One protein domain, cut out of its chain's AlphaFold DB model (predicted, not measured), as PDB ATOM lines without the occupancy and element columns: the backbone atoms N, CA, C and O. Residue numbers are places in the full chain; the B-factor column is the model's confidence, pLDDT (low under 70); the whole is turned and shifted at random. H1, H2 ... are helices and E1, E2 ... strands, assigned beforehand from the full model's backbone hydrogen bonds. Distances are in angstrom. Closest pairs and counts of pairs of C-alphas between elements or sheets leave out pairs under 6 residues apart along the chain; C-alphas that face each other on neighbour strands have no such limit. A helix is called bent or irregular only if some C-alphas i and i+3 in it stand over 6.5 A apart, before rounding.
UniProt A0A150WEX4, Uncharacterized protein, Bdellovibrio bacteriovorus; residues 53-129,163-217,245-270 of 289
ATOM      1  N   PRO A  53     190.472 181.829 121.381       94.12
ATOM      2  CA  PRO A  53     190.147 180.446 121.025       94.12
ATOM      3  C   PRO A  53     191.336 179.496 121.147       94.12
ATOM      4  O   PRO A  53     191.140 178.294 121.315       94.12
ATOM      5  N   LEU A  54     192.563 180.013 121.102       96.44
ATOM      6  CA  LEU A  54     193.771 179.221 121.274       96.44
ATOM      7  C   LEU A  54     194.895 180.080 121.854       96.44
ATOM      8  O   LEU A  54     195.125 181.202 121.390       96.44
ATOM      9  N   PHE A  55     195.630 179.535 122.819       96.81
ATOM     10  CA  PHE A  55     196.863 180.111 123.346       96.81
ATOM     11  C   PHE A  55     197.917 179.040 123.634       96.81
ATOM     12  O   PHE A  55     197.598 177.876 123.879       96.81
ATOM     13  N   VAL A  56     199.178 179.465 123.657       97.00
ATOM     14  CA  VAL A  56     200.331 178.660 124.062       97.00
ATOM     15  C   VAL A  56     201.338 179.509 124.848       97.00
ATOM     16  O   VAL A  56     201.542 180.689 124.557       97.00
ATOM     17  N   LYS A  57     201.966 178.904 125.856       94.69
ATOM     18  CA  LYS A  57     203.074 179.436 126.657       94.69
ATOM     19  C   LYS A  57     204.153 178.362 126.756       94.69
ATOM     20  O   LYS A  57     203.834 177.186 126.923       94.69
ATOM     21  N   VAL A  58     205.415 178.775 126.712       92.94
ATOM     22  CA  VAL A  58     206.554 177.882 126.948       92.94
ATOM     23  C   VAL A  58     207.165 178.233 128.296       92.94
ATOM     24  O   VAL A  58     207.551 179.373 128.540       92.94
ATOM     25  N   GLY A  59     207.175 177.266 129.204       91.69
ATOM     26  CA  GLY A  59     207.701 177.384 130.553       91.69
ATOM     27  C   GLY A  59     209.040 176.690 130.693       91.69
ATOM     28  O   GLY A  59     209.213 175.588 130.186       91.69
ATOM     29  N   LEU A  60     209.959 177.301 131.436       90.19
ATOM     30  CA  LEU A  60     211.244 176.705 131.786       90.19
ATOM     31  C   LEU A  60     211.351 176.557 133.300       90.19
ATOM     32  O   LEU A  60     211.054 177.496 134.040       90.19
ATOM     33  N   ALA A  61     211.788 175.387 133.748       89.12
ATOM     34  CA  ALA A  61     212.149 175.132 135.134       89.12
ATOM     35  C   ALA A  61     213.537 174.506 135.160       89.12
ATOM     36  O   ALA A  61     213.734 173.429 134.595       89.12
ATOM     37  N   TRP A  62     214.485 175.166 135.819       85.31
ATOM     38  CA  TRP A  62     215.842 174.647 135.944       85.31
ATOM     39  C   TRP A  62     215.826 173.255 136.594       85.31
ATOM     40  O   TRP A  62     214.983 172.977 137.452       85.31
ATOM     41  N   GLU A  63     216.713 172.352 136.182       78.00
ATOM     42  CA  GLU A  63     216.680 170.960 136.650       78.00
ATOM     43  C   GLU A  63     216.913 170.810 138.158       78.00
ATOM     44  O   GLU A  63     216.343 169.913 138.773       78.00
ATOM     45  N   THR A  64     217.673 171.724 138.775       78.62
ATOM     46  CA  THR A  64     217.859 171.730 140.236       78.62
ATOM     47  C   THR A  64     216.702 172.385 140.996       78.62
ATOM     48  O   THR A  64     216.655 172.304 142.223       78.62
ATOM     49  N   ASP A  65     215.743 173.009 140.302       79.00
ATOM     50  CA  ASP A  65     214.570 173.601 140.941       79.00
ATOM     51  C   ASP A  65     213.567 172.512 141.352       79.00
ATOM     52  O   ASP A  65     212.751 172.021 140.568       79.00
ATOM     53  N   THR A  66     213.580 172.145 142.630       77.56
ATOM     54  CA  THR A  66     212.651 171.155 143.187       77.56
ATOM     55  C   THR A  66     211.261 171.722 143.478       77.56
ATOM     56  O   THR A  66     210.376 170.969 143.877       77.56
ATOM     57  N   SER A  67     211.029 173.027 143.296       79.56
ATOM     58  CA  SER A  67     209.730 173.655 143.576       79.56
ATOM     59  C   SER A  67     208.642 173.275 142.567       79.56
ATOM     60  O   SER A  67     207.460 173.505 142.824       79.56
ATOM     61  N   GLY A  68     209.035 172.718 141.415       76.19
ATOM     62  CA  GLY A  68     208.130 172.379 140.315       76.19
ATOM     63  C   GLY A  68     207.539 173.601 139.604       76.19
ATOM     64  O   GLY A  68     206.600 173.458 138.820       76.19
ATOM     65  N   LYS A  69     208.053 174.807 139.879       86.94
ATOM     66  CA  LYS A  69     207.576 176.047 139.268       86.94
ATOM     67  C   LYS A  69     208.262 176.289 137.930       86.94
ATOM     68  O   LYS A  69     209.469 176.137 137.797       86.94
ATOM     69  N   TYR A  70     207.474 176.724 136.953       89.69
ATOM     70  CA  TYR A  70     207.960 177.119 135.635       89.69
ATOM     71  C   TYR A  70     207.907 178.636 135.493       89.69
ATOM     72  O   TYR A  70     206.912 179.268 135.852       89.69
ATOM     73  N   THR A  71     208.957 179.207 134.913       89.94
ATOM     74  CA  THR A  71     208.950 180.585 134.420       89.94
ATOM     75  C   THR A  71     208.459 180.561 132.982       89.94
ATOM     76  O   THR A  71     209.136 180.021 132.108       89.94
ATOM     77  N   PHE A  72     207.265 181.101 132.742       89.69
ATOM     78  CA  PHE A  72     206.648 181.095 131.420       89.69
ATOM     79  C   PHE A  72     207.043 182.310 130.584       89.69
ATOM     80  O   PHE A  72     207.120 183.429 131.083       89.69
ATOM     81  N   SER A  73     207.220 182.072 129.287       88.69
ATOM     82  CA  SER A  73     207.313 183.102 128.264       88.69
ATOM     83  C   SER A  73     206.033 183.942 128.187       88.69
ATOM     84  O   SER A  73     204.961 183.546 128.668       88.69
ATOM     85  N   SER A  74     206.124 185.068 127.474       90.50
ATOM     86  CA  SER A  74     204.923 185.760 126.998       90.50
ATOM     87  C   SER A  74     204.061 184.791 126.175       90.50
ATOM     88  O   SER A  74     204.615 183.976 125.424       90.50
ATOM     89  N   PRO A  75     202.727 184.816 126.334       93.81
ATOM     90  CA  PRO A  75     201.849 183.920 125.602       93.81
ATOM     91  C   PRO A  75     201.776 184.293 124.125       93.81
ATOM     92  O   PRO A  75     201.737 185.465 123.758       93.81
ATOM     93  N   CYS A  76     201.652 183.277 123.283       96.50
ATOM     94  CA  CYS A  76     201.236 183.433 121.903       96.50
ATOM     95  C   CYS A  76     199.775 182.979 121.798       96.50
ATOM     96  O   CYS A  76     199.461 181.835 122.106       96.50
ATOM     97  N   PHE A  77     198.859 183.857 121.379       96.94
ATOM     98  CA  PHE A  77     197.422 183.541 121.324       96.94
ATOM     99  C   PHE A  77     196.699 184.195 120.140       96.94
ATOM    100  O   PHE A  77     197.182 185.187 119.593       96.94
ATOM    101  N   PHE A  78     195.583 183.620 119.707       96.56
ATOM    102  CA  PHE A  78     194.684 184.279 118.758       96.56
ATOM    103  C   PHE A  78     193.711 185.170 119.533       96.56
ATOM    104  O   PHE A  78     193.086 184.666 120.466       96.56
ATOM    105  N   PRO A  79     193.580 186.469 119.212       94.69
ATOM    106  CA  PRO A  79     192.593 187.316 119.868       94.69
ATOM    107  C   PRO A  79     191.156 186.871 119.534       94.69
ATOM    108  O   PRO A  79     190.930 186.218 118.507       94.69
ATOM    109  N   PRO A  80     190.164 187.250 120.358       92.50
ATOM    110  CA  PRO A  80     188.756 187.021 120.048       92.50
ATOM    111  C   PRO A  80     188.386 187.605 118.680       92.50
ATOM    112  O   PRO A  80     188.776 188.727 118.358       92.50
ATOM    113  N   GLY A  81     187.632 186.851 117.879       88.12
ATOM    114  CA  GLY A  81     187.225 187.271 116.533       88.12
ATOM    115  C   GLY A  81     188.309 187.144 115.454       88.12
ATOM    116  O   GLY A  81     188.129 187.691 114.369       88.12
ATOM    117  N   SER A  82     189.412 186.437 115.734       93.19
ATOM    118  CA  SER A  82     190.375 186.022 114.699       93.19
ATOM    119  C   SER A  82     189.688 185.235 113.581       93.19
ATOM    120  O   SER A  82     188.647 184.613 113.801       93.19
ATOM    121  N   VAL A  83     190.266 185.253 112.378       92.38
ATOM    122  CA  VAL A  83     189.662 184.588 111.223       92.38
ATOM    123  C   VAL A  83     189.890 183.080 111.329       92.38
ATOM    124  O   VAL A  83     190.990 182.608 111.610       92.38
ATOM    125  N   VAL A  84     188.823 182.309 111.120       92.44
ATOM    126  CA  VAL A  84     188.902 180.846 111.059       92.44
ATOM    127  C   VAL A  84     189.780 180.431 109.878       92.44
ATOM    128  O   VAL A  84     189.599 180.903 108.757       92.44
ATOM    129  N   GLY A  85     190.706 179.516 110.136       90.75
ATOM    130  CA  GLY A  85     191.721 179.042 109.202       90.75
ATOM    131  C   GLY A  85     193.068 179.751 109.347       90.75
ATOM    132  O   GLY A  85     194.020 179.341 108.684       90.75
ATOM    133  N   ASP A  86     193.178 180.770 110.208       93.19
ATOM    134  CA  ASP A  86     194.431 181.497 110.392       93.19
ATOM    135  C   ASP A  86     195.539 180.601 110.973       93.19
ATOM    136  O   ASP A  86     195.355 179.843 111.936       93.19
ATOM    137  N   GLU A  87     196.733 180.754 110.400       95.75
ATOM    138  CA  GLU A  87     197.978 180.172 110.890       95.75
ATOM    139  C   GLU A  87     198.945 181.290 111.292       95.75
ATOM    140  O   GLU A  87     199.043 182.317 110.619       95.75
ATOM    141  N   LYS A  88     199.671 181.099 112.397       94.62
ATOM    142  CA  LYS A  88     200.694 182.052 112.839       94.62
ATOM    143  C   LYS A  88     201.925 181.383 113.429       94.62
ATOM    144  O   LYS A  88     201.844 180.300 114.012       94.62
ATOM    145  N   ASP A  89     203.038 182.101 113.365       95.12
ATOM    146  CA  ASP A  89     204.288 181.711 114.006       95.12
ATOM    147  C   ASP A  89     204.379 182.271 115.428       95.12
ATOM    148  O   ASP A  89     204.094 183.441 115.687       95.12
ATOM    149  N   CYS A  90     204.797 181.415 116.354       94.31
ATOM    150  CA  CYS A  90     205.052 181.736 117.748       94.31
ATOM    151  C   CYS A  90     206.522 181.464 118.058       94.31
ATOM    152  O   CYS A  90     206.904 180.317 118.300       94.31
ATOM    153  N   THR A  91     207.338 182.516 118.044       90.69
ATOM    154  CA  THR A  91     208.774 182.407 118.311       90.69
ATOM    155  C   THR A  91     209.073 182.570 119.797       90.69
ATOM    156  O   THR A  91     208.667 183.551 120.420       90.69
ATOM    157  N   PHE A  92     209.812 181.615 120.353       86.88
ATOM    158  CA  PHE A  92     210.299 181.618 121.726       86.88
ATOM    159  C   PHE A  92     211.819 181.499 121.705       86.88
ATOM    160  O   PHE A  92     212.359 180.447 121.366       86.88
ATOM    161  N   THR A  93     212.500 182.578 122.085       80.50
ATOM    162  CA  THR A  93     213.958 182.584 122.227       80.50
ATOM    163  C   THR A  93     214.335 182.298 123.671       80.50
ATOM    164  O   THR A  93     213.878 182.981 124.591       80.50
ATOM    165  N   VAL A  94     215.149 181.266 123.865       74.56
ATOM    166  CA  VAL A  94     215.666 180.844 125.166       74.56
ATOM    167  C   VAL A  94     217.195 180.953 125.143       74.56
ATOM    168  O   VAL A  94     217.785 180.616 124.128       74.56
ATOM    169  N   PRO A  95     217.849 181.430 126.217       71.00
ATOM    170  CA  PRO A  95     219.314 181.457 126.283       71.00
ATOM    171  C   PRO A  95     219.975 180.060 126.266       71.00
ATOM    172  O   PRO A  95     219.466 179.156 126.939       71.00
ATOM    173  N   GLU A  96     221.165 179.958 125.641       60.66
ATOM    174  CA  GLU A  96     221.908 178.724 125.248       60.66
ATOM    175  C   GLU A  96     222.136 177.666 126.347       60.66
ATOM    176  O   GLU A  96     222.079 176.466 126.107       60.66
ATOM    177  N   ALA A  97     222.266 178.055 127.613       65.50
ATOM    178  CA  ALA A  97     222.353 177.091 128.719       65.50
ATOM    179  C   ALA A  97     220.984 176.772 129.344       65.50
ATOM    180  O   ALA A  97     220.741 175.687 129.876       65.50
ATOM    181  N   LYS A  98     220.044 177.722 129.299       72.38
ATOM    182  CA  LYS A  98     218.744 177.556 129.954       72.38
ATOM    183  C   LYS A  98     217.933 176.471 129.294       72.38
ATOM    184  O   LYS A  98     217.339 175.677 130.014       72.38
ATOM    185  N   LEU A  99     217.918 176.395 127.971       75.69
ATOM    186  CA  LEU A  99     217.145 175.359 127.304       75.69
ATOM    187  C   LEU A  99     217.722 173.965 127.574       75.69
ATOM    188  O   LEU A  99     216.973 173.008 127.749       75.69
ATOM    189  N   PHE A 100     219.051 173.851 127.625       76.44
ATOM    190  CA  PHE A 100     219.741 172.580 127.820       76.44
ATOM    191  C   PHE A 100     219.514 171.978 129.224       76.44
ATOM    192  O   PHE A 100     219.197 170.790 129.344       76.44
ATOM    193  N   TYR A 101     219.609 172.797 130.276       78.94
ATOM    194  CA  TYR A 101     219.490 172.367 131.679       78.94
ATOM    195  C   TYR A 101     218.099 172.588 132.294       78.94
ATOM    196  O   TYR A 101     217.894 172.318 133.478       78.94
ATOM    197  N   SER A 102     217.124 173.084 131.532       84.25
ATOM    198  CA  SER A 102     215.755 173.243 132.033       84.25
ATOM    199  C   SER A 102     214.845 172.143 131.524       84.25
ATOM    200  O   SER A 102     214.895 171.749 130.362       84.25
ATOM    201  N   ARG A 103     213.929 171.726 132.393       88.56
ATOM    202  CA  ARG A 103     212.687 171.095 131.964       88.56
ATOM    203  C   ARG A 103     211.851 172.129 131.225       88.56
ATOM    204  O   ARG A 103     211.804 173.300 131.621       88.56
ATOM    205  N   VAL A 104     211.166 171.686 130.183       90.06
ATOM    206  CA  VAL A 104     210.364 172.536 129.306       90.06
ATOM    207  C   VAL A 104     208.909 172.122 129.400       90.06
ATOM    208  O   VAL A 104     208.577 170.959 129.206       90.06
ATOM    209  N   ASN A 105     208.037 173.082 129.687       93.38
ATOM    210  CA  ASN A 105     206.600 172.883 129.759       93.38
ATOM    211  C   ASN A 105     205.898 173.641 128.630       93.38
ATOM    212  O   ASN A 105     205.914 174.871 128.579       93.38
ATOM    213  N   PHE A 106     205.244 172.896 127.753       95.31
ATOM    214  CA  PHE A 106     204.332 173.416 126.752       95.31
ATOM    215  C   PHE A 106     202.934 173.496 127.359       95.31
ATOM    216  O   PHE A 106     202.219 172.495 127.432       95.31
ATOM    217  N   ARG A 107     202.535 174.703 127.760       96.06
ATOM    218  CA  ARG A 107     201.182 174.975 128.240       96.06
ATOM    219  C   ARG A 107     200.349 175.523 127.106       96.06
ATOM    220  O   ARG A 107     200.676 176.573 126.560       96.06
ATOM    221  N   MET A 108     199.251 174.867 126.784       96.38
ATOM    222  CA  MET A 108     198.338 175.325 125.739       96.38
ATOM    223  C   MET A 108     196.895 175.174 126.179       96.38
ATOM    224  O   MET A 108     196.591 174.339 127.028       96.38
ATOM    225  N   GLY A 109     196.011 175.990 125.621       95.75
ATOM    226  CA  GLY A 109     194.633 176.056 126.079       95.75
ATOM    227  C   GLY A 109     193.741 176.937 125.225       95.75
ATOM    228  O   GLY A 109     194.165 177.489 124.209       95.75
ATOM    229  N   SER A 110     192.493 177.052 125.662       94.81
ATOM    230  CA  SER A 110     191.479 177.918 125.076       94.81
ATOM    231  C   SER A 110     190.699 178.620 126.183       94.81
ATOM    232  O   SER A 110     190.302 177.994 127.165       94.81
ATOM    233  N   LEU A 111     190.473 179.921 126.010       93.62
ATOM    234  CA  LEU A 111     189.523 180.704 126.806       93.62
ATOM    235  C   LEU A 111     188.170 180.847 126.089       93.62
ATOM    236  O   LEU A 111     187.300 181.572 126.562       93.62
ATOM    237  N   ASP A 112     188.004 180.160 124.957       91.00
ATOM    238  CA  ASP A 112     186.765 180.050 124.193       91.00
ATOM    239  C   ASP A 112     186.580 178.597 123.711       91.00
ATOM    240  O   ASP A 112     186.773 178.269 122.534       91.00
ATOM    241  N   PRO A 113     186.235 177.683 124.638       87.19
ATOM    242  CA  PRO A 113     186.098 176.261 124.335       87.19
ATOM    243  C   PRO A 113     184.927 175.956 123.386       87.19
ATOM    244  O   PRO A 113     184.853 174.854 122.850       87.19
ATOM    245  N   VAL A 114     184.012 176.907 123.161       85.50
ATOM    246  CA  VAL A 114     182.898 176.749 122.212       85.50
ATOM    247  C   VAL A 114     183.419 176.781 120.780       85.50
ATOM    248  O   VAL A 114     183.044 175.935 119.971       85.50
ATOM    249  N   ASN A 115     184.332 177.708 120.490       85.00
ATOM    250  CA  ASN A 115     184.979 177.816 119.184       85.00
ATOM    251  C   ASN A 115     186.259 176.970 119.081       85.00
ATOM    252  O   ASN A 115     186.927 176.982 118.048       85.00
ATOM    253  N   CYS A 116     186.586 176.210 120.135       91.25
ATOM    254  CA  CYS A 116     187.699 175.274 120.155       91.25
ATOM    255  C   CYS A 116     187.331 173.915 120.754       91.25
ATOM    256  O   CYS A 116     187.592 173.634 121.925       91.25
ATOM    257  N   GLY A 117     186.752 173.044 119.922       90.25
ATOM    258  CA  GLY A 117     186.273 171.729 120.351       90.25
ATOM    259  C   GLY A 117     187.385 170.823 120.889       90.25
ATOM    260  O   GLY A 117     187.193 170.131 121.887       90.25
ATOM    261  N   ARG A 118     188.562 170.837 120.260       95.19
ATOM    262  CA  ARG A 118     189.730 170.043 120.652       95.19
ATOM    263  C   ARG A 118     191.016 170.795 120.345       95.19
ATOM    264  O   ARG A 118     191.162 171.352 119.263       95.19
ATOM    265  N   ILE A 119     191.985 170.724 121.250       97.06
ATOM    266  CA  ILE A 119     193.350 171.180 120.979       97.06
ATOM    267  C   ILE A 119     194.215 169.972 120.645       97.06
ATOM    268  O   ILE A 119     194.173 168.961 121.346       97.06
ATOM    269  N   VAL A 120     194.984 170.081 119.565       97.12
ATOM    270  CA  VAL A 120     195.914 169.064 119.071       97.12
ATOM    271  C   VAL A 120     197.329 169.625 119.128       97.12
ATOM    272  O   VAL A 120     197.601 170.681 118.562       97.12
ATOM    273  N   PHE A 121     198.226 168.906 119.796       97.19
ATOM    274  CA  PHE A 121     199.646 169.213 119.879       97.19
ATOM    275  C   PHE A 121     200.451 168.216 119.052       97.19
ATOM    276  O   PHE A 121     200.533 167.041 119.411       97.19
ATOM    277  N   GLU A 122     201.056 168.687 117.968       96.06
ATOM    278  CA  GLU A 122     202.022 167.943 117.161       96.06
ATOM    279  C   GLU A 122     203.437 168.325 117.630       96.06
ATOM    280  O   GLU A 122     203.896 169.430 117.328       96.06
ATOM    281  N   PRO A 123     204.139 167.475 118.399       93.12
ATOM    282  CA  PRO A 123     205.501 167.764 118.826       93.12
ATOM    283  C   PRO A 123     206.505 167.671 117.671       93.12
ATOM    284  O   PRO A 123     206.341 166.874 116.748       93.12
ATOM    285  N   TYR A 124     207.586 168.445 117.769       90.50
ATOM    286  CA  TYR A 124     208.683 168.420 116.806       90.50
ATOM    287  C   TYR A 124     209.347 167.045 116.720       90.50
ATOM    288  O   TYR A 124     209.623 166.400 117.740       90.50
ATOM    289  N   TYR A 125     209.670 166.632 115.498       85.62
ATOM    290  CA  TYR A 125     210.500 165.464 115.247       85.62
ATOM    291  C   TYR A 125     211.301 165.587 113.957       85.62
ATOM    292  O   TYR A 125     210.991 166.379 113.068       85.62
ATOM    293  N   PHE A 126     212.320 164.744 113.839       79.31
ATOM    294  CA  PHE A 126     213.093 164.568 112.619       79.31
ATOM    295  C   PHE A 126     213.538 163.119 112.454       79.31
ATOM    296  O   PHE A 126     213.703 162.391 113.435       79.31
ATOM    297  N   GLN A 127     213.775 162.716 111.211       77.12
ATOM    298  CA  GLN A 127     214.376 161.430 110.891       77.12
ATOM    299  C   GLN A 127     215.901 161.547 110.900       77.12
ATOM    300  O   GLN A 127     216.490 162.451 110.298       77.12
ATOM    301  N   ARG A 128     216.555 160.613 111.584       72.94
ATOM    302  CA  ARG A 128     218.011 160.461 111.594       72.94
ATOM    303  C   ARG A 128     218.487 159.880 110.260       72.94
ATOM    304  O   ARG A 128     217.732 159.214 109.557       72.94
ATOM    305  N   SER A 129     219.731 160.162 109.894       63.69
ATOM    306  CA  SER A 129     220.317 159.752 108.610       63.69
ATOM    307  C   SER A 129     220.753 158.280 108.543       63.69
ATOM    308  O   SER A 129     220.573 157.512 109.485       63.69
ATOM    309  N   ALA A 163     208.950 164.467 119.918       87.56
ATOM    310  CA  ALA A 163     207.873 163.505 119.711       87.56
ATOM    311  C   ALA A 163     208.141 162.124 120.342       87.56
ATOM    312  O   ALA A 163     207.266 161.658 121.074       87.56
ATOM    313  N   PRO A 164     209.331 161.499 120.181       80.81
ATOM    314  CA  PRO A 164     209.625 160.218 120.828       80.81
ATOM    315  C   PRO A 164     209.513 160.251 122.360       80.81
ATOM    316  O   PRO A 164     209.213 159.231 122.971       80.81
ATOM    317  N   ILE A 165     209.727 161.416 122.980       83.81
ATOM    318  CA  ILE A 165     209.689 161.595 124.439       83.81
ATOM    319  C   ILE A 165     208.255 161.832 124.909       83.81
ATOM    320  O   ILE A 165     207.766 161.141 125.796       83.81
ATOM    321  N   LEU A 166     207.553 162.779 124.281       87.81
ATOM    322  CA  LEU A 166     206.202 163.175 124.684       87.81
ATOM    323  C   LEU A 166     205.134 162.124 124.361       87.81
ATOM    324  O   LEU A 166     204.123 162.024 125.059       87.81
ATOM    325  N   LEU A 167     205.320 161.362 123.282       87.44
ATOM    326  CA  LEU A 167     204.379 160.323 122.851       87.44
ATOM    327  C   LEU A 167     204.779 158.937 123.371       87.44
ATOM    328  O   LEU A 167     203.913 158.072 123.516       87.44
ATOM    329  N   GLY A 168     206.056 158.736 123.712       83.62
ATOM    330  CA  GLY A 168     206.555 157.504 124.317       83.62
ATOM    331  C   GLY A 168     206.217 156.273 123.475       83.62
ATOM    332  O   GLY A 168     206.511 156.220 122.285       83.62
ATOM    333  N   ALA A 169     205.556 155.287 124.085       80.50
ATOM    334  CA  ALA A 169     205.197 154.025 123.431       80.50
ATOM    335  C   ALA A 169     204.205 154.169 122.257       80.50
ATOM    336  O   ALA A 169     204.096 153.257 121.440       80.50
ATOM    337  N   GLU A 170     203.478 155.287 122.167       83.00
ATOM    338  CA  GLU A 170     202.575 155.564 121.042       83.00
ATOM    339  C   GLU A 170     203.341 156.041 119.802       83.00
ATOM    340  O   GLU A 170     202.824 155.963 118.686       83.00
ATOM    341  N   TRP A 171     204.570 156.531 119.974       80.12
ATOM    342  CA  TRP A 171     205.386 156.998 118.865       80.12
ATOM    343  C   TRP A 171     205.882 155.821 118.018       80.12
ATOM    344  O   TRP A 171     206.362 154.825 118.570       80.12
ATOM    345  N   PRO A 172     205.848 155.927 116.679       75.44
ATOM    346  CA  PRO A 172     205.321 157.001 115.829       75.44
ATOM    347  C   PRO A 172     203.948 156.662 115.226       75.44
ATOM    348  O   PRO A 172     203.559 157.237 114.214       75.44
ATOM    349  N   LEU A 173     203.219 155.698 115.800       78.38
ATOM    350  CA  LEU A 173     201.851 155.389 115.367       78.38
ATOM    351  C   LEU A 173     200.898 156.550 115.670       78.38
ATOM    352  O   LEU A 173     199.978 156.812 114.901       78.38
ATOM    353  N   SER A 174     201.146 157.252 116.774       84.38
ATOM    354  CA  SER A 174     200.600 158.572 117.049       84.38
ATOM    355  C   SER A 174     201.669 159.627 116.796       84.38
ATOM    356  O   SER A 174     202.828 159.445 117.168       84.38
ATOM    357  N   THR A 175     201.263 160.746 116.202       87.81
ATOM    358  CA  THR A 175     202.118 161.917 115.961       87.81
ATOM    359  C   THR A 175     201.659 163.145 116.738       87.81
ATOM    360  O   THR A 175     202.207 164.225 116.539       87.81
ATOM    361  N   ALA A 176     200.639 163.008 117.592       92.81
ATOM    362  CA  ALA A 176     200.060 164.129 118.314       92.81
ATOM    363  C   ALA A 176     199.446 163.717 119.656       92.81
ATOM    364  O   ALA A 176     198.978 162.593 119.839       92.81
ATOM    365  N   LYS A 177     199.404 164.667 120.591       94.31
ATOM    366  CA  LYS A 177     198.551 164.611 121.783       94.31
ATOM    367  C   LYS A 177     197.330 165.498 121.567       94.31
ATOM    368  O   LYS A 177     197.375 166.436 120.776       94.31
ATOM    369  N   TYR A 178     196.239 165.223 122.270       94.00
ATOM    370  CA  TYR A 178     195.068 166.093 122.242       94.00
ATOM    371  C   TYR A 178     194.372 166.152 123.597       94.00
ATOM    372  O   TYR A 178     194.510 165.245 124.419       94.00
ATOM    373  N   PHE A 179     193.601 167.211 123.811       94.44
ATOM    374  CA  PHE A 179     192.659 167.328 124.920       94.44
ATOM    375  C   PHE A 179     191.473 168.206 124.510       94.44
ATOM    376  O   PHE A 179     191.518 168.909 123.498       94.44
ATOM    377  N   PHE A 180     190.396 168.139 125.287       93.19
ATOM    378  CA  PHE A 180     189.176 168.899 125.040       93.19
ATOM    379  C   PHE A 180     189.120 170.081 126.010       93.19
ATOM    380  O   PHE A 180     189.006 169.845 127.217       93.19
ATOM    381  N   PRO A 181     189.171 171.332 125.518       89.81
ATOM    382  CA  PRO A 181     189.132 172.517 126.371       89.81
ATOM    383  C   PRO A 181     187.891 172.599 127.266       89.81
ATOM    384  O   PRO A 181     187.946 173.176 128.343       89.81
ATOM    385  N   THR A 182     186.788 171.959 126.867       86.69
ATOM    386  CA  THR A 182     185.551 171.849 127.658       86.69
ATOM    387  C   THR A 182     185.698 171.030 128.945       86.69
ATOM    388  O   THR A 182     184.900 171.200 129.862       86.69
ATOM    389  N   MET A 183     186.694 170.140 129.030       84.25
ATOM    390  CA  MET A 183     186.994 169.343 130.232       84.25
ATOM    391  C   MET A 183     188.123 169.942 131.078       84.25
ATOM    392  O   MET A 183     188.329 169.542 132.221       84.25
ATOM    393  N   GLY A 184     188.860 170.892 130.512       81.06
ATOM    394  CA  GLY A 184     189.971 171.575 131.146       81.06
ATOM    395  C   GLY A 184     190.526 172.603 130.177       81.06
ATOM    396  O   GLY A 184     191.010 172.247 129.106       81.06
ATOM    397  N   ASN A 185     190.459 173.878 130.553       83.75
ATOM    398  CA  ASN A 185     190.754 174.989 129.644       83.75
ATOM    399  C   ASN A 185     192.208 175.008 129.147       83.75
ATOM    400  O   ASN A 185     192.518 175.704 128.184       83.75
ATOM    401  N   GLN A 186     193.101 174.258 129.791       91.94
ATOM    402  CA  GLN A 186     194.498 174.128 129.403       91.94
ATOM    403  C   GLN A 186     195.044 172.742 129.740       91.94
ATOM    404  O   GLN A 186     194.539 172.067 130.637       91.94
ATOM    405  N   ASN A 187     196.124 172.370 129.064       95.00
ATOM    406  CA  ASN A 187     196.920 171.198 129.383       95.00
ATOM    407  C   ASN A 187     198.416 171.533 129.327       95.00
ATOM    408  O   ASN A 187     198.836 172.420 128.577       95.00
ATOM    409  N   ASP A 188     199.197 170.816 130.129       94.56
ATOM    410  CA  ASP A 188     200.647 170.948 130.230       94.56
ATOM    411  C   ASP A 188     201.311 169.685 129.655       94.56
ATOM    412  O   ASP A 188     200.995 168.566 130.063       94.56
ATOM    413  N   TYR A 189     202.253 169.858 128.728       94.69
ATOM    414  CA  TYR A 189     203.111 168.782 128.229       94.69
ATOM    415  C   TYR A 189     204.558 169.091 128.593       94.69
ATOM    416  O   TYR A 189     205.104 170.105 128.164       94.69
ATOM    417  N   VAL A 190     205.178 168.223 129.388       92.06
ATOM    418  CA  VAL A 190     206.506 168.466 129.962       92.06
ATOM    419  C   VAL A 190     207.546 167.557 129.318       92.06
ATOM    420  O   VAL A 190     207.318 166.360 129.160       92.06
ATOM    421  N   ILE A 191     208.693 168.136 128.972       88.38
ATOM    422  CA  ILE A 191     209.916 167.436 128.580       88.38
ATOM    423  C   ILE A 191     210.959 167.712 129.659       88.38
ATOM    424  O   ILE A 191     211.147 168.866 130.054       88.38
ATOM    425  N   ASP A 192     211.634 166.667 130.133       83.62
ATOM    426  CA  ASP A 192     212.731 166.828 131.085       83.62
ATOM    427  C   ASP A 192     213.955 167.523 130.458       83.62
ATOM    428  O   ASP A 192     214.012 167.747 129.246       83.62
ATOM    429  N   SER A 193     214.928 167.923 131.284       79.44
ATOM    430  CA  SER A 193     216.111 168.631 130.783       79.44
ATOM    431  C   SER A 193     216.882 167.779 129.778       79.44
ATOM    432  O   SER A 193     216.991 166.559 129.908       79.44
ATOM    433  N   SER A 194     217.492 168.418 128.781       72.31
ATOM    434  CA  SER A 194     218.339 167.682 127.833       72.31
ATOM    435  C   SER A 194     219.505 166.997 128.517       72.31
ATOM    436  O   SER A 194     219.903 165.915 128.097       72.31
ATOM    437  N   ASN A 195     220.012 167.601 129.588       68.94
ATOM    438  CA  ASN A 195     221.033 167.013 130.437       68.94
ATOM    439  C   ASN A 195     220.599 165.661 131.033       68.94
ATOM    440  O   ASN A 195     221.343 164.687 130.954       68.94
ATOM    441  N   THR A 196     219.378 165.569 131.565       63.97
ATOM    442  CA  THR A 196     218.873 164.341 132.205       63.97
ATOM    443  C   THR A 196     218.415 163.276 131.211       63.97
ATOM    444  O   THR A 196     218.467 162.088 131.518       63.97
ATOM    445  N   VAL A 197     218.022 163.675 130.000       56.44
ATOM    446  CA  VAL A 197     217.510 162.772 128.952       56.44
ATOM    447  C   VAL A 197     218.617 162.343 127.963       56.44
ATOM    448  O   VAL A 197     218.355 161.688 126.952       56.44
ATOM    449  N   ARG A 198     219.888 162.709 128.213       54.41
ATOM    450  CA  ARG A 198     220.986 162.523 127.247       54.41
ATOM    451  C   ARG A 198     221.180 161.058 126.854       54.41
ATOM    452  O   ARG A 198     221.624 160.233 127.647       54.41
ATOM    453  N   HIS A 199     220.997 160.795 125.560       49.03
ATOM    454  CA  HIS A 199     221.326 159.505 124.960       49.03
ATOM    455  C   HIS A 199     222.327 159.544 123.806       49.03
ATOM    456  O   HIS A 199     222.707 158.471 123.372       49.03
ATOM    457  N   LEU A 200     222.801 160.679 123.273       44.69
ATOM    458  CA  LEU A 200     223.677 160.631 122.083       44.69
ATOM    459  C   LEU A 200     224.642 161.826 121.950       44.69
ATOM    460  O   LEU A 200     224.482 162.655 121.063       44.69
ATOM    461  N   GLY A 201     225.671 161.870 122.803       37.16
ATOM    462  CA  GLY A 201     227.045 162.307 122.476       37.16
ATOM    463  C   GLY A 201     227.324 163.652 121.779       37.16
ATOM    464  O   GLY A 201     228.465 163.866 121.383       37.16
ATOM    465  N   THR A 202     226.356 164.552 121.615       38.72
ATOM    466  CA  THR A 202     226.544 165.884 121.022       38.72
ATOM    467  C   THR A 202     225.916 166.927 121.943       38.72
ATOM    468  O   THR A 202     224.863 166.690 122.531       38.72
ATOM    469  N   GLY A 203     226.597 168.056 122.140       44.03
ATOM    470  CA  GLY A 203     226.214 169.102 123.095       44.03
ATOM    471  C   GLY A 203     224.992 169.935 122.699       44.03
ATOM    472  O   GLY A 203     224.852 171.040 123.192       44.03
ATOM    473  N   VAL A 204     224.122 169.449 121.807       52.56
ATOM    474  CA  VAL A 204     223.044 170.256 121.219       52.56
ATOM    475  C   VAL A 204     221.675 169.785 121.707       52.56
ATOM    476  O   VAL A 204     221.386 168.584 121.751       52.56
ATOM    477  N   ASN A 205     220.797 170.735 122.045       60.31
ATOM    478  CA  ASN A 205     219.423 170.470 122.467       60.31
ATOM    479  C   ASN A 205     218.495 170.190 121.273       60.31
ATOM    480  O   ASN A 205     217.585 170.950 120.932       60.31
ATOM    481  N   TRP A 206     218.724 169.056 120.628       65.25
ATOM    482  CA  TRP A 206     217.949 168.606 119.477       65.25
ATOM    483  C   TRP A 206     216.528 168.156 119.802       65.25
ATOM    484  O   TRP A 206     215.765 167.864 118.885       65.25
ATOM    485  N   MET A 207     216.188 168.016 121.081       70.31
ATOM    486  CA  MET A 207     214.860 167.584 121.502       70.31
ATOM    487  C   MET A 207     213.881 168.753 121.493       70.31
ATOM    488  O   MET A 207     212.714 168.537 121.186       70.31
ATOM    489  N   ILE A 208     214.361 169.959 121.817       77.81
ATOM    490  CA  ILE A 208     213.516 171.132 122.050       77.81
ATOM    491  C   ILE A 208     213.704 172.210 120.974       77.81
ATOM    492  O   ILE A 208     212.739 172.884 120.622       77.81
ATOM    493  N   THR A 209     214.907 172.372 120.415       76.00
ATOM    494  CA  THR A 209     215.134 173.368 119.355       76.00
ATOM    495  C   THR A 209     214.642 172.872 118.000       76.00
ATOM    496  O   THR A 209     214.997 171.778 117.548       76.00
ATOM    497  N   ASN A 210     213.851 173.703 117.322       75.88
ATOM    498  CA  ASN A 210     213.431 173.467 115.939       75.88
ATOM    499  C   ASN A 210     213.746 174.637 114.993       75.88
ATOM    500  O   ASN A 210     213.481 174.533 113.793       75.88
ATOM    501  N   ASP A 211     214.371 175.708 115.485       69.75
ATOM    502  CA  ASP A 211     214.878 176.812 114.658       69.75
ATOM    503  C   ASP A 211     216.238 176.483 114.022       69.75
ATOM    504  O   ASP A 211     217.289 177.014 114.376       69.75
ATOM    505  N   LEU A 212     216.237 175.497 113.130       58.06
ATOM    506  CA  LEU A 212     217.459 174.998 112.514       58.06
ATOM    507  C   LEU A 212     217.617 175.562 111.111       58.06
ATOM    508  O   LEU A 212     216.743 175.386 110.259       58.06
ATOM    509  N   THR A 213     218.759 176.208 110.888       48.75
ATOM    510  CA  THR A 213     219.104 176.949 109.668       48.75
ATOM    511  C   THR A 213     219.393 176.053 108.463       48.75
ATOM    512  O   THR A 213     219.252 176.511 107.332       48.75
ATOM    513  N   ASP A 214     219.719 174.771 108.666       50.00
ATOM    514  CA  ASP A 214     220.052 173.838 107.580       50.00
ATOM    515  C   ASP A 214     219.109 172.626 107.490       50.00
ATOM    516  O   ASP A 214     219.445 171.472 107.773       50.00
ATOM    517  N   ARG A 215     217.872 172.920 107.084       56.22
ATOM    518  CA  ARG A 215     216.810 171.940 106.791       56.22
ATOM    519  C   ARG A 215     217.009 171.206 105.456       56.22
ATOM    520  O   ARG A 215     216.405 170.151 105.239       56.22
ATOM    521  N   VAL A 216     217.834 171.772 104.573       47.31
ATOM    522  CA  VAL A 216     217.926 171.407 103.150       47.31
ATOM    523  C   VAL A 216     219.144 170.540 102.852       47.31
ATOM    524  O   VAL A 216     219.031 169.620 102.048       47.31
ATOM    525  N   THR A 217     220.293 170.789 103.483       46.62
ATOM    526  CA  THR A 217     221.503 169.985 103.250       46.62
ATOM    527  C   THR A 217     221.696 168.890 104.302       46.62
ATOM    528  O   THR A 217     222.364 167.893 104.029       46.62
ATOM    529  N   ASP A 245     207.805 170.498 112.397       90.69
ATOM    530  CA  ASP A 245     207.810 171.507 113.457       90.69
ATOM    531  C   ASP A 245     206.793 171.213 114.562       90.69
ATOM    532  O   ASP A 245     205.883 170.401 114.389       90.69
ATOM    533  N   TYR A 246     206.928 171.924 115.682       94.44
ATOM    534  CA  TYR A 246     205.865 171.991 116.673       94.44
ATOM    535  C   TYR A 246     204.644 172.701 116.096       94.44
ATOM    536  O   TYR A 246     204.751 173.842 115.638       94.44
ATOM    537  N   PHE A 247     203.477 172.077 116.216       96.44
ATOM    538  CA  PHE A 247     202.208 172.736 115.939       96.44
ATOM    539  C   PHE A 247     201.225 172.560 117.083       96.44
ATOM    540  O   PHE A 247     201.088 171.481 117.654       96.44
ATOM    541  N   VAL A 248     200.497 173.629 117.378       97.69
ATOM    542  CA  VAL A 248     199.323 173.596 118.242       97.69
ATOM    543  C   VAL A 248     198.144 174.041 117.402       97.69
ATOM    544  O   VAL A 248     198.154 175.143 116.856       97.69
ATOM    545  N   SER A 249     197.140 173.183 117.285       97.50
ATOM    546  CA  SER A 249     195.959 173.457 116.476       97.50
ATOM    547  C   SER A 249     194.709 173.394 117.327       97.50
ATOM    548  O   SER A 249     194.515 172.463 118.107       97.50
ATOM    549  N   CYS A 250     193.851 174.380 117.143       96.69
ATOM    550  CA  CYS A 250     192.473 174.333 117.566       96.69
ATOM    551  C   CYS A 250     191.658 173.675 116.459       96.69
ATOM    552  O   CYS A 250     191.728 174.088 115.302       96.69
ATOM    553  N   VAL A 251     190.907 172.645 116.812       95.38
ATOM    554  CA  VAL A 251     190.132 171.828 115.889       95.38
ATOM    555  C   VAL A 251     188.690 171.805 116.367       95.38
ATOM    556  O   VAL A 251     188.426 171.731 117.571       95.38
ATOM    557  N   ASP A 252     187.750 171.886 115.438       89.88
ATOM    558  CA  ASP A 252     186.335 171.780 115.768       89.88
ATOM    559  C   ASP A 252     185.915 170.325 116.068       89.88
ATOM    560  O   ASP A 252     186.722 169.388 116.101       89.88
ATOM    561  N   ILE A 253     184.619 170.127 116.306       81.44
ATOM    562  CA  ILE A 253     184.042 168.803 116.570       81.44
ATOM    563  C   ILE A 253     184.074 167.866 115.348       81.44
ATOM    564  O   ILE A 253     183.925 166.656 115.514       81.44
ATOM    565  N   TRP A 254     184.276 168.406 114.144       84.56
ATOM    566  CA  TRP A 254     184.319 167.667 112.881       84.56
ATOM    567  C   TRP A 254     185.742 167.303 112.454       84.56
ATOM    568  O   TRP A 254     185.922 166.482 111.555       84.56
ATOM    569  N   GLY A 255     186.755 167.834 113.137       84.50
ATOM    570  CA  GLY A 255     188.154 167.581 112.818       84.50
ATOM    571  C   GLY A 255     188.792 168.651 111.932       84.50
ATOM    572  O   GLY A 255     189.942 168.470 111.533       84.50
ATOM    573  N   GLU A 256     188.104 169.758 111.654       89.06
ATOM    574  CA  GLU A 256     188.618 170.857 110.841       89.06
ATOM    575  C   GLU A 256     189.447 171.831 111.684       89.06
ATOM    576  O   GLU A 256     189.012 172.306 112.739       89.06
ATOM    577  N   SER A 257     190.661 172.131 111.215       91.88
ATOM    578  CA  SER A 257     191.558 173.089 111.862       91.88
ATOM    579  C   SER A 257     190.975 174.498 111.778       91.88
ATOM    580  O   SER A 257     190.879 175.063 110.694       91.88
ATOM    581  N   GLN A 258     190.639 175.071 112.931       95.00
ATOM    582  CA  GLN A 258     190.098 176.424 113.055       95.00
ATOM    583  C   GLN A 258     191.205 177.459 113.234       95.00
ATOM    584  O   GLN A 258     191.138 178.539 112.667       95.00
ATOM    585  N   TYR A 259     192.236 177.126 114.009       96.50
ATOM    586  CA  TYR A 259     193.371 178.009 114.265       96.50
ATOM    587  C   TYR A 259     194.620 177.170 114.430       96.50
ATOM    588  O   TYR A 259     194.571 176.122 115.077       96.50
ATOM    589  N   LYS A 260     195.746 177.639 113.903       97.31
ATOM    590  CA  LYS A 260     196.996 176.888 113.966       97.31
ATOM    591  C   LYS A 260     198.167 177.776 114.355       97.31
ATOM    592  O   LYS A 260     198.323 178.890 113.870       97.31
ATOM    593  N   MET A 261     198.996 177.283 115.262       97.94
ATOM    594  CA  MET A 261     200.223 177.942 115.684       97.94
ATOM    595  C   MET A 261     201.402 177.036 115.390       97.94
ATOM    596  O   MET A 261     201.444 175.912 115.888       97.94
ATOM    597  N   ARG A 262     202.375 177.533 114.632       96.25
ATOM    598  CA  ARG A 262     203.696 176.917 114.534       96.25
ATOM    599  C   ARG A 262     204.569 177.469 115.650       96.25
ATOM    600  O   ARG A 262     204.730 178.683 115.753       96.25
ATOM    601  N   LEU A 263     205.128 176.605 116.493       94.19
ATOM    602  CA  LEU A 263     206.059 177.047 117.533       94.19
ATOM    603  C   LEU A 263     207.481 176.969 116.987       94.19
ATOM    604  O   LEU A 263     207.896 175.930 116.472       94.19
ATOM    605  N   ILE A 264     208.220 178.064 117.112       89.75
ATOM    606  CA  ILE A 264     209.628 178.158 116.742       89.75
ATOM    607  C   ILE A 264     210.392 178.388 118.038       89.75
ATOM    608  O   ILE A 264     210.357 179.480 118.599       89.75
ATOM    609  N   ILE A 265     211.026 177.340 118.549       86.19
ATOM    610  CA  ILE A 265     211.867 177.421 119.738       86.19
ATOM    611  C   ILE A 265     213.310 177.492 119.267       86.19
ATOM    612  O   ILE A 265     213.866 176.519 118.742       86.19
ATOM    613  N   SER A 266     213.886 178.673 119.449       77.31
ATOM    614  CA  SER A 266     215.285 178.950 119.177       77.31
ATOM    615  C   SER A 266     216.035 178.967 120.499       77.31
ATOM    616  O   SER A 266     215.646 179.678 121.431       77.31
ATOM    617  N   ASP A 267     217.132 178.229 120.554       70.00
ATOM    618  CA  ASP A 267     218.180 178.576 121.501       70.00
ATOM    619  C   ASP A 267     218.912 179.823 120.994       70.00
ATOM    620  O   ASP A 267     218.853 180.102 119.792       70.00
ATOM    621  N   GLU A 268     219.613 180.565 121.848       52.47
ATOM    622  CA  GLU A 268     220.562 181.595 121.397       52.47
ATOM    623  C   GLU A 268     221.770 180.940 120.699       52.47
ATOM    624  O   GLU A 268     222.905 181.057 121.128       52.47
ATOM    625  N   ASN A 269     221.543 180.250 119.583       45.09
ATOM    626  CA  ASN A 269     222.591 179.756 118.707       45.09
ATOM    627  C   ASN A 269     223.283 180.964 118.068       45.09
ATOM    628  O   ASN A 269     222.810 181.436 117.050       45.09
ATOM    629  N   THR A 270     224.349 181.495 118.671       40.03
ATOM    630  CA  THR A 270     225.541 182.141 118.062       40.03
ATOM    631  C   THR A 270     225.447 182.806 116.661       40.03
ATOM    632  O   THR A 270     226.438 182.820 115.922       40.03
TER     633      THR A 270
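What this domain is: This is residues 53 to 129, 163 to 217 and 245 to 270 of the 289 residues of an uncharacterized protein of Bdellovibrio bacteriovorus (UniProt A0A150WEX4). Two sheets lie face to face as a sandwich with their strands nearly aligned: a twisted sheet of five strands and a smaller one of three. Two short helices, H1 and H2, each graze both sheets, and E4 runs on into E5, which leads away from the larger sheet. The printed part has 158 residues, under half of them in named elements, mostly strand, in the order E1 E2 H1 E3 E4 E5 H2 E6 E7 E8 E9. The larger sheet runs E2 E9 E8 E4 E6, mixed; the smaller runs E1 E3 E7, antiparallel. The whole is compact, with a radius of gyration of the C-alphas of 15.8 A and spans of 45 by 40 by 32 A.

How they stand to each other: E1, residues 55 to 62, is the antiparallel neighbour of E3, residues 102 to 109, with N 57 and O 107 2.8 A apart. Residues 55 to 56 and 59 to 60 of E1 also pair antiparallel with residues 76 to 77 and 71 to 72. E2, residues 86 to 94, is parallel to E9, residues 257 to 267, with N 90 and O 262 2.8 A apart. H1, residues 96 to 101, only grazes both sheets; its C-alpha 101 is 6.1 A from C-alpha 62, the closest pair with E1. E4, residues 118 to 122, runs on into E5, residues 125 to 128, at 26 degrees; E5 pairs with no named strand. H2, residues 163 to 170, is irregular, C-alphas 166 and 169 being 9.3 A apart, and only grazes both sheets. E6, residues 177 to 179, is antiparallel to E4, with N 121 and O 177 2.8 A apart. E7, residues 186 to 191, is antiparallel to E3, with N 106 and O 189 2.8 A apart. E8, residues 246 to 251, is antiparallel to E4, with N 120 and O 249 2.8 A apart. E8 and E9 form a hairpin, with N 261 and O 248 2.8 A apart. The facing parts of the two sheets are 9.8 A centre to centre. O i to N i+4 pairs are within hydrogen-bond range in 1 of 2 for H1 and 2 of 4 for H2.

Where its parts are: E1 begins at C-alpha 55 (196.863, 180.111, 123.346) and measures 23.4 A. E2 measures 25.9 A, E3 22.1 A, E7 16.8 A and E8 15.8 A. E9 measures 28.8 A and ends at C-alpha 267 (218.180, 178.576, 121.501).

The domain as a whole: The C-alphas farthest apart, of Gly 81 and Gly 201, are 47.4 A apart. Residues 130 to 162 and 218 to 244 are not printed; the C-alphas beside each cut are 17.1 A apart. The link E1 to E2, 23 residues, is long. Mean pLDDT of the printed part is 82.8; it is under 70 at residues 96 to 97, 129, 195 to 206, 211 to 217 and 268 to 270.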